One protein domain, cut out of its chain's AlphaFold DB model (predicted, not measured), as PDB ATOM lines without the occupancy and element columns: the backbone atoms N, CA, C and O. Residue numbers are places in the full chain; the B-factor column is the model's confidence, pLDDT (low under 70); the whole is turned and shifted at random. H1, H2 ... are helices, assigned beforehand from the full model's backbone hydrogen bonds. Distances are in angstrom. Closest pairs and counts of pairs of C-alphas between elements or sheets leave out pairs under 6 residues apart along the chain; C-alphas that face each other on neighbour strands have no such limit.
ATOM      1  N   ILE A 101     157.129   0.250-160.685       71.44
ATOM      2  CA  ILE A 101     156.811  -1.130-160.296       71.44
ATOM      3  C   ILE A 101     156.638  -1.275-158.770       71.44
ATOM      4  O   ILE A 101     155.879  -2.132-158.313       71.44
ATOM      5  N   LEU A 102     157.310  -0.446-157.962       69.12
ATOM      6  CA  LEU A 102     157.195  -0.478-156.501       69.12
ATOM      7  C   LEU A 102     155.886   0.132-155.982       69.12
ATOM      8  O   LEU A 102     155.517  -0.156-154.847       69.12
ATOM      9  N   PHE A 103     155.188   0.942-156.784       71.81
ATOM     10  CA  PHE A 103     153.917   1.566-156.396       71.81
ATOM     11  C   PHE A 103     152.691   0.751-156.802       71.81
ATOM     12  O   PHE A 103     151.589   1.029-156.335       71.81
ATOM     13  N   LEU A 104     152.863  -0.257-157.655       76.81
ATOM     14  CA  LEU A 104     151.759  -1.100-158.087       76.81
ATOM     15  C   LEU A 104     151.386  -2.111-156.987       76.81
ATOM     16  O   LEU A 104     152.275  -2.793-156.453       76.81
ATOM     17  N   PRO A 105     150.087  -2.246-156.659       78.56
ATOM     18  CA  PRO A 105     149.617  -3.273-155.745       78.56
ATOM     19  C   PRO A 105     149.746  -4.633-156.432       78.56
ATOM     20  O   PRO A 105     148.948  -4.999-157.287       78.56
ATOM     21  N   MET A 106     150.801  -5.364-156.081       85.31
ATOM     22  CA  MET A 106     151.081  -6.701-156.591       85.31
ATOM     23  C   MET A 106     151.833  -7.526-155.546       85.31
ATOM     24  O   MET A 106     152.529  -6.986-154.671       85.31
ATOM     25  N   THR A 107     151.720  -8.842-155.654       86.94
ATOM     26  CA  THR A 107     152.467  -9.793-154.834       86.94
ATOM     27  C   THR A 107     153.971  -9.719-155.130       86.94
ATOM     28  O   THR A 107     154.418  -9.223-156.167       86.94
ATOM     29  N   ASN A 108     154.799 -10.238-154.218       80.00
ATOM     30  CA  ASN A 108     156.251 -10.292-154.431       80.00
ATOM     31  C   ASN A 108     156.640 -11.145-155.651       80.00
ATOM     32  O   ASN A 108     157.644 -10.858-156.304       80.00
ATOM     33  N   ILE A 109     155.844 -12.173-155.959       79.88
ATOM     34  CA  ILE A 109     156.068 -13.070-157.095       79.88
ATOM     35  C   ILE A 109     155.848 -12.308-158.403       79.88
ATOM     36  O   ILE A 109     156.749 -12.274-159.242       79.88
ATOM     37  N   GLU A 110     154.707 -11.633-158.537       80.19
ATOM     38  CA  GLU A 110     154.387 -10.798-159.702       80.19
ATOM     39  C   GLU A 110     155.434  -9.698-159.887       80.19
ATOM     40  O   GLU A 110     155.970  -9.524-160.979       80.19
ATOM     41  N   ARG A 111     155.839  -9.031-158.798       82.12
ATOM     42  CA  ARG A 111     156.881  -7.996-158.847       82.12
ATOM     43  C   ARG A 111     158.207  -8.524-159.373       82.12
ATOM     44  O   ARG A 111     158.847  -7.879-160.200       82.12
ATOM     45  N   SER A 112     158.621  -9.705-158.916       76.81
ATOM     46  CA  SER A 112     159.840 -10.348-159.406       76.81
ATOM     47  C   SER A 112     159.737 -10.698-160.892       76.81
ATOM     48  O   SER A 112     160.688 -10.476-161.639       76.81
ATOM     49  N   GLN A 113     158.583 -11.199-161.337       76.56
ATOM     50  CA  GLN A 113     158.343 -11.536-162.741       76.56
ATOM     51  C   GLN A 113     158.371 -10.297-163.639       76.56
ATOM     52  O   GLN A 113     159.031 -10.328-164.673       76.56
ATOM     53  N   VAL A 114     157.742  -9.194-163.226       75.38
ATOM     54  CA  VAL A 114     157.738  -7.929-163.979       75.38
ATOM     55  C   VAL A 114     159.145  -7.330-164.073       75.38
ATOM     56  O   VAL A 114     159.555  -6.891-165.147       75.38
ATOM     57  N   LEU A 115     159.924  -7.356-162.984       74.06
ATOM     58  CA  LEU A 115     161.319  -6.897-163.002       74.06
ATOM     59  C   LEU A 115     162.180  -7.739-163.948       74.06
ATOM     60  O   LEU A 115     162.919  -7.187-164.762       74.06
ATOM     61  N   ARG A 116     162.051  -9.070-163.883       73.94
ATOM     62  CA  ARG A 116     162.738  -9.980-164.808       73.94
ATOM     63  C   ARG A 116     162.316  -9.696-166.249       73.94
ATOM     64  O   ARG A 116     163.180  -9.531-167.100       73.94
ATOM     65  N   TRP A 117     161.023  -9.511-166.508       72.81
ATOM     66  CA  TRP A 117     160.520  -9.167-167.835       72.81
ATOM     67  C   TRP A 117     161.139  -7.879-168.387       72.81
ATOM     68  O   TRP A 117     161.576  -7.847-169.540       72.81
ATOM     69  N   ARG A 118     161.221  -6.820-167.566       71.12
ATOM     70  CA  ARG A 118     161.839  -5.540-167.956       71.12
ATOM     71  C   ARG A 118     163.322  -5.715-168.307       71.12
ATOM     72  O   ARG A 118     163.791  -5.112-169.265       71.12
ATOM     73  N   LEU A 119     164.020  -6.607-167.605       64.19
ATOM     74  CA  LEU A 119     165.404  -7.007-167.896       64.19
ATOM     75  C   LEU A 119     165.551  -7.937-169.114       64.19
ATOM     76  O   LEU A 119     166.665  -8.336-169.446       64.19
ATOM     77  N   GLY A 120     164.452  -8.316-169.776       65.44
ATOM     78  CA  GLY A 120     164.458  -9.313-170.849       65.44
ATOM     79  C   GLY A 120     164.657 -10.746-170.344       65.44
ATOM     80  O   GLY A 120     164.936 -11.648-171.129       65.44
ATOM     81  N   TRP A 121     164.529 -10.964-169.037       62.88
ATOM     82  CA  TRP A 121     164.635 -12.266-168.395       62.88
ATOM     83  C   TRP A 121     163.233 -12.854-168.259       62.88
ATOM     84  O   TRP A 121     162.384 -12.352-167.525       62.88
ATOM     85  N   LEU A 122     162.966 -13.943-168.965       58.00
ATOM     86  CA  LEU A 122     161.717 -14.676-168.790       58.00
ATOM     87  C   LEU A 122     161.761 -15.519-167.510       58.00
ATOM     88  O   LEU A 122     162.852 -15.857-167.033       58.00
ATOM     89  N   PRO A 123     160.603 -15.855-166.913       49.62
ATOM     90  CA  PRO A 123     160.553 -16.675-165.709       49.62
ATOM     91  C   PRO A 123     161.219 -18.037-165.972       49.62
ATOM     92  O   PRO A 123     160.644 -18.928-166.589       49.62
ATOM     93  N   GLY A 124     162.466 -18.177-165.514       53.47
ATOM     94  CA  GLY A 124     163.276 -19.389-165.667       53.47
ATOM     95  C   GLY A 124     164.666 -19.184-166.274       53.47
ATOM     96  O   GLY A 124     165.429 -20.141-166.280       53.47
ATOM     97  N   GLY A 125     165.012 -17.988-166.775       57.28
ATOM     98  CA  GLY A 125     166.343 -17.671-167.335       57.28
ATOM     99  C   GLY A 125     166.655 -18.342-168.683       57.28
ATOM    100  O   GLY A 125     167.385 -17.787-169.496       57.28
ATOM    101  N   ILE A 126     166.033 -19.489-168.948       62.66
ATOM    102  CA  ILE A 126     166.057 -20.216-170.211       62.66
ATOM    103  C   ILE A 126     164.727 -19.941-170.927       62.66
ATOM    104  O   ILE A 126     163.670 -20.206-170.340       62.66
ATOM    105  N   PRO A 127     164.739 -19.411-172.164       64.69
ATOM    106  CA  PRO A 127     163.529 -19.254-172.963       64.69
ATOM    107  C   PRO A 127     162.826 -20.607-173.123       64.69
ATOM    108  O   PRO A 127     163.373 -21.530-173.729       64.69
ATOM    109  N   ARG A 128     161.632 -20.736-172.541       71.81
ATOM    110  CA  ARG A 128     160.772 -21.914-172.713       71.81
ATOM    111  C   ARG A 128     160.111 -21.859-174.095       71.81
ATOM    112  O   ARG A 128     159.939 -20.755-174.607       71.81
ATOM    113  N   PRO A 129     159.735 -22.991-174.705       78.69
ATOM    114  CA  PRO A 129     158.898 -22.961-175.902       78.69
ATOM    115  C   PRO A 129     157.575 -22.247-175.604       78.69
ATOM    116  O   PRO A 129     157.058 -22.318-174.482       78.69
ATOM    117  N   CYS A 130     157.048 -21.523-176.588       81.19
ATOM    118  CA  CYS A 130     155.751 -20.876-176.455       81.19
ATOM    119  C   CYS A 130     154.636 -21.925-176.365       81.19
ATOM    120  O   CYS A 130     154.638 -22.905-177.106       81.19
ATOM    121  N   LEU A 131     153.653 -21.694-175.488       79.25
ATOM    122  CA  LEU A 131     152.497 -22.587-175.338       79.25
ATOM    123  C   LEU A 131     151.667 -22.683-176.627       79.25
ATOM    124  O   LEU A 131     151.154 -23.752-176.939       79.25
ATOM    125  N   SER A 132     151.562 -21.580-177.371       80.25
ATOM    126  CA  SER A 132     150.825 -21.515-178.639       80.25
ATOM    127  C   SER A 132     151.682 -21.902-179.847       80.25
ATOM    128  O   SER A 132     151.146 -22.345-180.856       80.25
ATOM    129  N   HIS A 133     153.009 -21.757-179.747       82.94
ATOM    130  CA  HIS A 133     153.958 -22.020-180.834       82.94
ATOM    131  C   HIS A 133     155.142 -22.856-180.317       82.94
ATOM    132  O   HIS A 133     156.192 -22.303-179.988       82.94
ATOM    133  N   PRO A 134     155.008 -24.195-180.242       81.44
ATOM    134  CA  PRO A 134     156.007 -25.056-179.600       81.44
ATOM    135  C   PRO A 134     157.402 -25.023-180.241       81.44
ATOM    136  O   PRO A 134     158.390 -25.333-179.578       81.44
ATOM    137  N   LEU A 135     157.484 -24.649-181.523       81.94
ATOM    138  CA  LEU A 135     158.734 -24.530-182.283       81.94
ATOM    139  C   LEU A 135     159.483 -23.221-182.005       81.94
ATOM    140  O   LEU A 135     160.682 -23.127-182.266       81.94
ATOM    141  N   GLU A 136     158.799 -22.217-181.460       80.06
ATOM    142  CA  GLU A 136     159.386 -20.914-181.184       80.06
ATOM    143  C   GLU A 136     159.686 -20.756-179.698       80.06
ATOM    144  O   GLU A 136     158.894 -21.098-178.812       80.06
ATOM    145  N   LYS A 137     160.862 -20.199-179.403       78.94
ATOM    146  CA  LYS A 137     161.201 -19.812-178.037       78.94
ATOM    147  C   LYS A 137     160.311 -18.644-177.645       78.94
ATOM    148  O   LYS A 137     160.291 -17.616-178.319       78.94
ATOM    149  N   PHE A 138     159.643 -18.773-176.507       74.81
ATOM    150  CA  PHE A 138     158.996 -17.657-175.853       74.81
ATOM    151  C   PHE A 138     160.106 -16.672-175.499       74.81
ATOM    152  O   PHE A 138     160.921 -16.942-174.626       74.81
ATOM    153  N   THR A 139     160.215 -15.595-176.264       74.19
ATOM    154  CA  THR A 139     161.107 -14.456-176.044       74.19
ATOM    155  C   THR A 139     160.241 -13.221-175.818       74.19
ATOM    156  O   THR A 139     159.029 -13.254-176.023       74.19
ATOM    157  N   ARG A 140     160.833 -12.107-175.378       72.88
ATOM    158  CA  ARG A 140     160.079 -10.866-175.143       72.88
ATOM    159  C   ARG A 140     159.363 -10.365-176.410       72.88
ATOM    160  O   ARG A 140     158.216  -9.932-176.325       72.88
ATOM    161  N   THR A 141     160.029 -10.433-177.564       76.81
ATOM    162  CA  THR A 141     159.472 -10.036-178.869       76.81
ATOM    163  C   THR A 141     158.353 -10.981-179.284       76.81
ATOM    164  O   THR A 141     157.223 -10.535-179.468       76.81
ATOM    165  N   HIS A 142     158.623 -12.290-179.256       79.94
ATOM    166  CA  HIS A 142     157.622 -13.308-179.561       79.94
ATOM    167  C   HIS A 142     156.383 -13.174-178.671       79.94
ATOM    168  O   HIS A 142     155.268 -13.253-179.154       79.94
ATOM    169  N   ALA A 143     156.536 -12.923-177.369       77.12
ATOM    170  CA  ALA A 143     155.386 -12.755-176.487       77.12
ATOM    171  C   ALA A 143     154.564 -11.496-176.801       77.12
ATOM    172  O   ALA A 143     153.344 -11.510-176.648       77.12
ATOM    173  N   THR A 144     155.217 -10.422-177.253       79.56
ATOM    174  CA  THR A 144     154.540  -9.178-177.646       79.56
ATOM    175  C   THR A 144     153.634  -9.412-178.852       79.56
ATOM    176  O   THR A 144     152.480  -8.975-178.849       79.56
ATOM    177  N   GLU A 145     154.141 -10.159-179.831       82.00
ATOM    178  CA  GLU A 145     153.436 -10.536-181.055       82.00
ATOM    179  C   GLU A 145     152.383 -11.619-180.786       82.00
ATOM    180  O   GLU A 145     151.196 -11.397-181.018       82.00
ATOM    181  N   CYS A 146     152.789 -12.747-180.198       83.00
ATOM    182  CA  CYS A 146     151.957 -13.922-179.932       83.00
ATOM    183  C   CYS A 146     150.782 -13.635-178.987       83.00
ATOM    184  O   CYS A 146     149.721 -14.239-179.131       83.00
ATOM    185  N   LEU A 147     150.951 -12.752-177.995       81.62
ATOM    186  CA  LEU A 147     149.867 -12.376-177.076       81.62
ATOM    187  C   LEU A 147     149.119 -11.114-177.524       81.62
ATOM    188  O   LEU A 147     148.192 -10.686-176.830       81.62
ATOM    189  N   HIS A 148     149.513 -10.514-178.651       81.75
ATOM    190  CA  HIS A 148     148.987  -9.244-179.150       81.75
ATOM    191  C   HIS A 148     148.968  -8.153-178.066       81.75
ATOM    192  O   HIS A 148     147.960  -7.470-177.854       81.75
ATOM    193  N   MET A 149     150.082  -7.993-177.343       81.56
ATOM    194  CA  MET A 149     150.150  -7.138-176.149       81.56
ATOM    195  C   MET A 149     149.777  -5.680-176.442       81.56
ATOM    196  O   MET A 149     149.084  -5.062-175.638       81.56
ATOM    197  N   HIS A 150     150.171  -5.145-177.603       81.69
ATOM    198  CA  HIS A 150     149.795  -3.794-178.044       81.69
ATOM    199  C   HIS A 150     148.281  -3.605-178.125       81.69
ATOM    200  O   HIS A 150     147.751  -2.633-177.591       81.69
ATOM    201  N   SER A 151     147.579  -4.567-178.725       81.81
ATOM    202  CA  SER A 151     146.121  -4.529-178.848       81.81
ATOM    203  C   SER A 151     145.449  -4.631-177.477       81.81
ATOM    204  O   SER A 151     144.620  -3.790-177.128       81.81
ATOM    205  N   ARG A 152     145.870  -5.598-176.648       81.62
ATOM    206  CA  ARG A 152     145.293  -5.818-175.309       81.62
ATOM    207  C   ARG A 152     145.474  -4.624-174.377       81.62
ATOM    208  O   ARG A 152     144.594  -4.339-173.571       81.62
ATOM    209  N   LEU A 153     146.606  -3.935-174.488       76.88
ATOM    210  CA  LEU A 153     146.939  -2.781-173.658       76.88
ATOM    211  C   LEU A 153     146.571  -1.438-174.314       76.88
ATOM    212  O   LEU A 153     146.890  -0.393-173.754       76.88
ATOM    213  N   LYS A 154     145.903  -1.454-175.478       80.12
ATOM    214  CA  LYS A 154     145.497  -0.258-176.239       80.12
ATOM    215  C   LYS A 154     146.659   0.709-176.513       80.12
ATOM    216  O   LYS A 154     146.533   1.916-176.320       80.12
ATOM    217  N   MET A 155     147.792   0.175-176.963       77.25
ATOM    218  CA  MET A 155     148.995   0.942-177.297       77.25
ATOM    219  C   MET A 155     149.330   0.888-178.792       77.25
ATOM    220  O   MET A 155     149.065  -0.129-179.437       77.25
ATOM    221  N   PRO A 156     150.001   1.921-179.335       77.69
ATOM    222  CA  PRO A 156     150.569   1.872-180.679       77.69
ATOM    223  C   PRO A 156     151.616   0.757-180.814       77.69
ATOM    224  O   PRO A 156     152.378   0.496-179.880       77.69
ATOM    225  N   ILE A 157     151.691   0.140-181.997       75.62
ATOM    226  CA  ILE A 157     152.694  -0.891-182.337       75.62
ATOM    227  C   ILE A 157     154.113  -0.291-182.402       75.62
ATOM    228  O   ILE A 157     155.092  -0.998-182.206       75.62
ATOM    229  N   SER A 158     154.234   1.025-182.609       74.75
ATOM    230  CA  SER A 158     155.516   1.745-182.649       74.75
ATOM    231  C   SER A 158     156.273   1.769-181.316       74.75
ATOM    232  O   SER A 158     157.438   2.157-181.276       74.75
ATOM    233  N   VAL A 159     155.633   1.381-180.211       71.50
ATOM    234  CA  VAL A 159     156.259   1.334-178.889       71.50
ATOM    235  C   VAL A 159     157.018   0.016-178.735       71.50
ATOM    236  O   VAL A 159     156.419  -1.006-178.437       71.50
ATOM    237  N   GLU A 160     158.347   0.010-178.844       66.44
ATOM    238  CA  GLU A 160     159.127  -1.240-178.726       66.44
ATOM    239  C   GLU A 160     158.954  -1.975-177.381       66.44
ATOM    240  O   GLU A 160     159.179  -3.184-177.274       66.44
ATOM    241  N   HIS A 161     158.606  -1.259-176.309       69.06
ATOM    242  CA  HIS A 161     158.521  -1.810-174.957       69.06
ATOM    243  C   HIS A 161     157.140  -1.584-174.349       69.06
ATOM    244  O   HIS A 161     156.975  -0.775-173.436       69.06
ATOM    245  N   SER A 162     156.163  -2.353-174.836       67.69
ATOM    246  CA  SER A 162     154.763  -2.339-174.389       67.69
ATOM    247  C   SER A 162     154.616  -2.267-172.857       67.69
ATOM    248  O   SER A 162     153.980  -1.361-172.322       67.69
ATOM    249  N   LEU A 163     155.271  -3.155-172.107       67.81
ATOM    250  CA  LEU A 163     155.200  -3.118-170.641       67.81
ATOM    251  C   LEU A 163     155.971  -1.955-170.011       67.81
ATOM    252  O   LEU A 163     155.518  -1.426-169.003       67.81
ATOM    253  N   SER A 164     157.099  -1.518-170.573       65.56
ATOM    254  CA  SER A 164     157.800  -0.342-170.038       65.56
ATOM    255  C   SER A 164     156.950   0.919-170.172       65.56
ATOM    256  O   SER A 164     156.933   1.714-169.240       65.56
ATOM    257  N   TYR A 165     156.192   1.044-171.264       68.62
ATOM    258  CA  TYR A 165     155.264   2.148-171.495       68.62
ATOM    259  C   TYR A 165     154.116   2.172-170.483       68.62
ATOM    260  O   TYR A 165     153.848   3.209-169.892       68.62
ATOM    261  N   VAL A 166     153.470   1.030-170.219       67.38
ATOM    262  CA  VAL A 166     152.395   0.956-169.209       67.38
ATOM    263  C   VAL A 166     152.932   1.207-167.803       67.38
ATOM    264  O   VAL A 166     152.271   1.823-166.971       67.38
ATOM    265  N   LEU A 167     154.131   0.700-167.520       65.44
ATOM    266  CA  LEU A 167     154.708   0.776-166.189       65.44
ATOM    267  C   LEU A 167     155.352   2.136-165.911       65.44
ATOM    268  O   LEU A 167     155.484   2.466-164.742       65.44
ATOM    269  N   GLN A 168     155.759   2.924-166.909       62.28
ATOM    270  CA  GLN A 168     156.200   4.306-166.712       62.28
ATOM    271  C   GLN A 168     154.976   5.238-166.713       62.28
ATOM    272  O   GLN A 168     154.419   5.505-167.772       62.28
ATOM    273  N   PRO A 169     154.536   5.772-165.559       49.47
ATOM    274  CA  PRO A 169     153.493   6.777-165.550       49.47
ATOM    275  C   PRO A 169     153.991   8.051-166.257       49.47
ATOM    276  O   PRO A 169     155.175   8.397-166.148       49.47
ATOM    277  N   PRO A 170     153.093   8.808-166.911       45.38
ATOM    278  CA  PRO A 170     153.421  10.040-167.638       45.38
ATOM    279  C   PRO A 170     154.048  11.137-166.760       45.38
ATOM    280  O   PRO A 170     154.587  12.109-167.273       45.38
ATOM    281  N   THR A 171     154.052  10.989-165.434       42.81
ATOM    282  CA  THR A 171     154.713  11.914-164.502       42.81
ATOM    283  C   THR A 171     156.234  11.746-164.419       42.81
ATOM    284  O   THR A 171     156.902  12.639-163.898       42.81
ATOM    285  N   CYS A 172     156.800  10.645-164.935       40.44
ATOM    286  CA  CYS A 172     158.253  10.491-165.118       40.44
ATOM    287  C   CYS A 172     158.742  11.003-166.480       40.44
ATOM    288  O   CYS A 172     159.932  11.230-166.645       40.44
ATOM    289  N   GLN A 173     157.847  11.232-167.443       39.16
ATOM    290  CA  GLN A 173     158.182  11.927-168.682       39.16
ATOM    291  C   GLN A 173     158.087  13.431-168.426       39.16
ATOM    292  O   GLN A 173     157.114  14.089-168.792       39.16
TER     293      GLN A 173
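Overview. This is residues 101 to 173 of the 177 residues of an uncharacterized protein of Parasitella parasitica (UniProt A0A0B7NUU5). There is little regular structure: four short helices, none touching another, are strung along a winding chain, with the loop of residues 119 to 139 reaching one end and the tail after H4 the other. Of 73 printed residues, 28 are in H1, H2, H3 and H4, in that order; the class is all helix, with no named strand. It is only just compact, close to loose: radius of gyration of the C-alphas 13.1 A, spans 41 by 29 by 17 A.

Along the chain. H1, residues 108 to 118, runs 15.4 A from C-alpha 108 at (156.251, -10.292, -154.431). H2 is residues 140 to 146, 9.9 A; H3 is 149 to 152, 5.1 A. H4, residues 162 to 167, 8.8 A, ends at C-alpha 167, (154.708, 0.776, -166.189).

Arrangement. H1 and H4 are close but not clearly touching, closest C-alphas Arg 118 and Ser 164, 6.9 A, at a steep tilt of 49 degrees, opposite ways. H3 and H4 are close but not clearly touching, closest C-alphas His 150 and Ser 162, 6.3 A. H1 and H3 are apart. Every O i to N i+4 pair is within hydrogen-bond range in H1, H2 and H4; H3 is too short for one.

Size, cuts and confidence. The farthest C-alphas, Leu 135 and Thr 171, are 40.7 A apart. The printed part has no cut; H1 to H2 is a long link. pLDDT is under 70 at residues 102, 119 to 127 and 160 to 173.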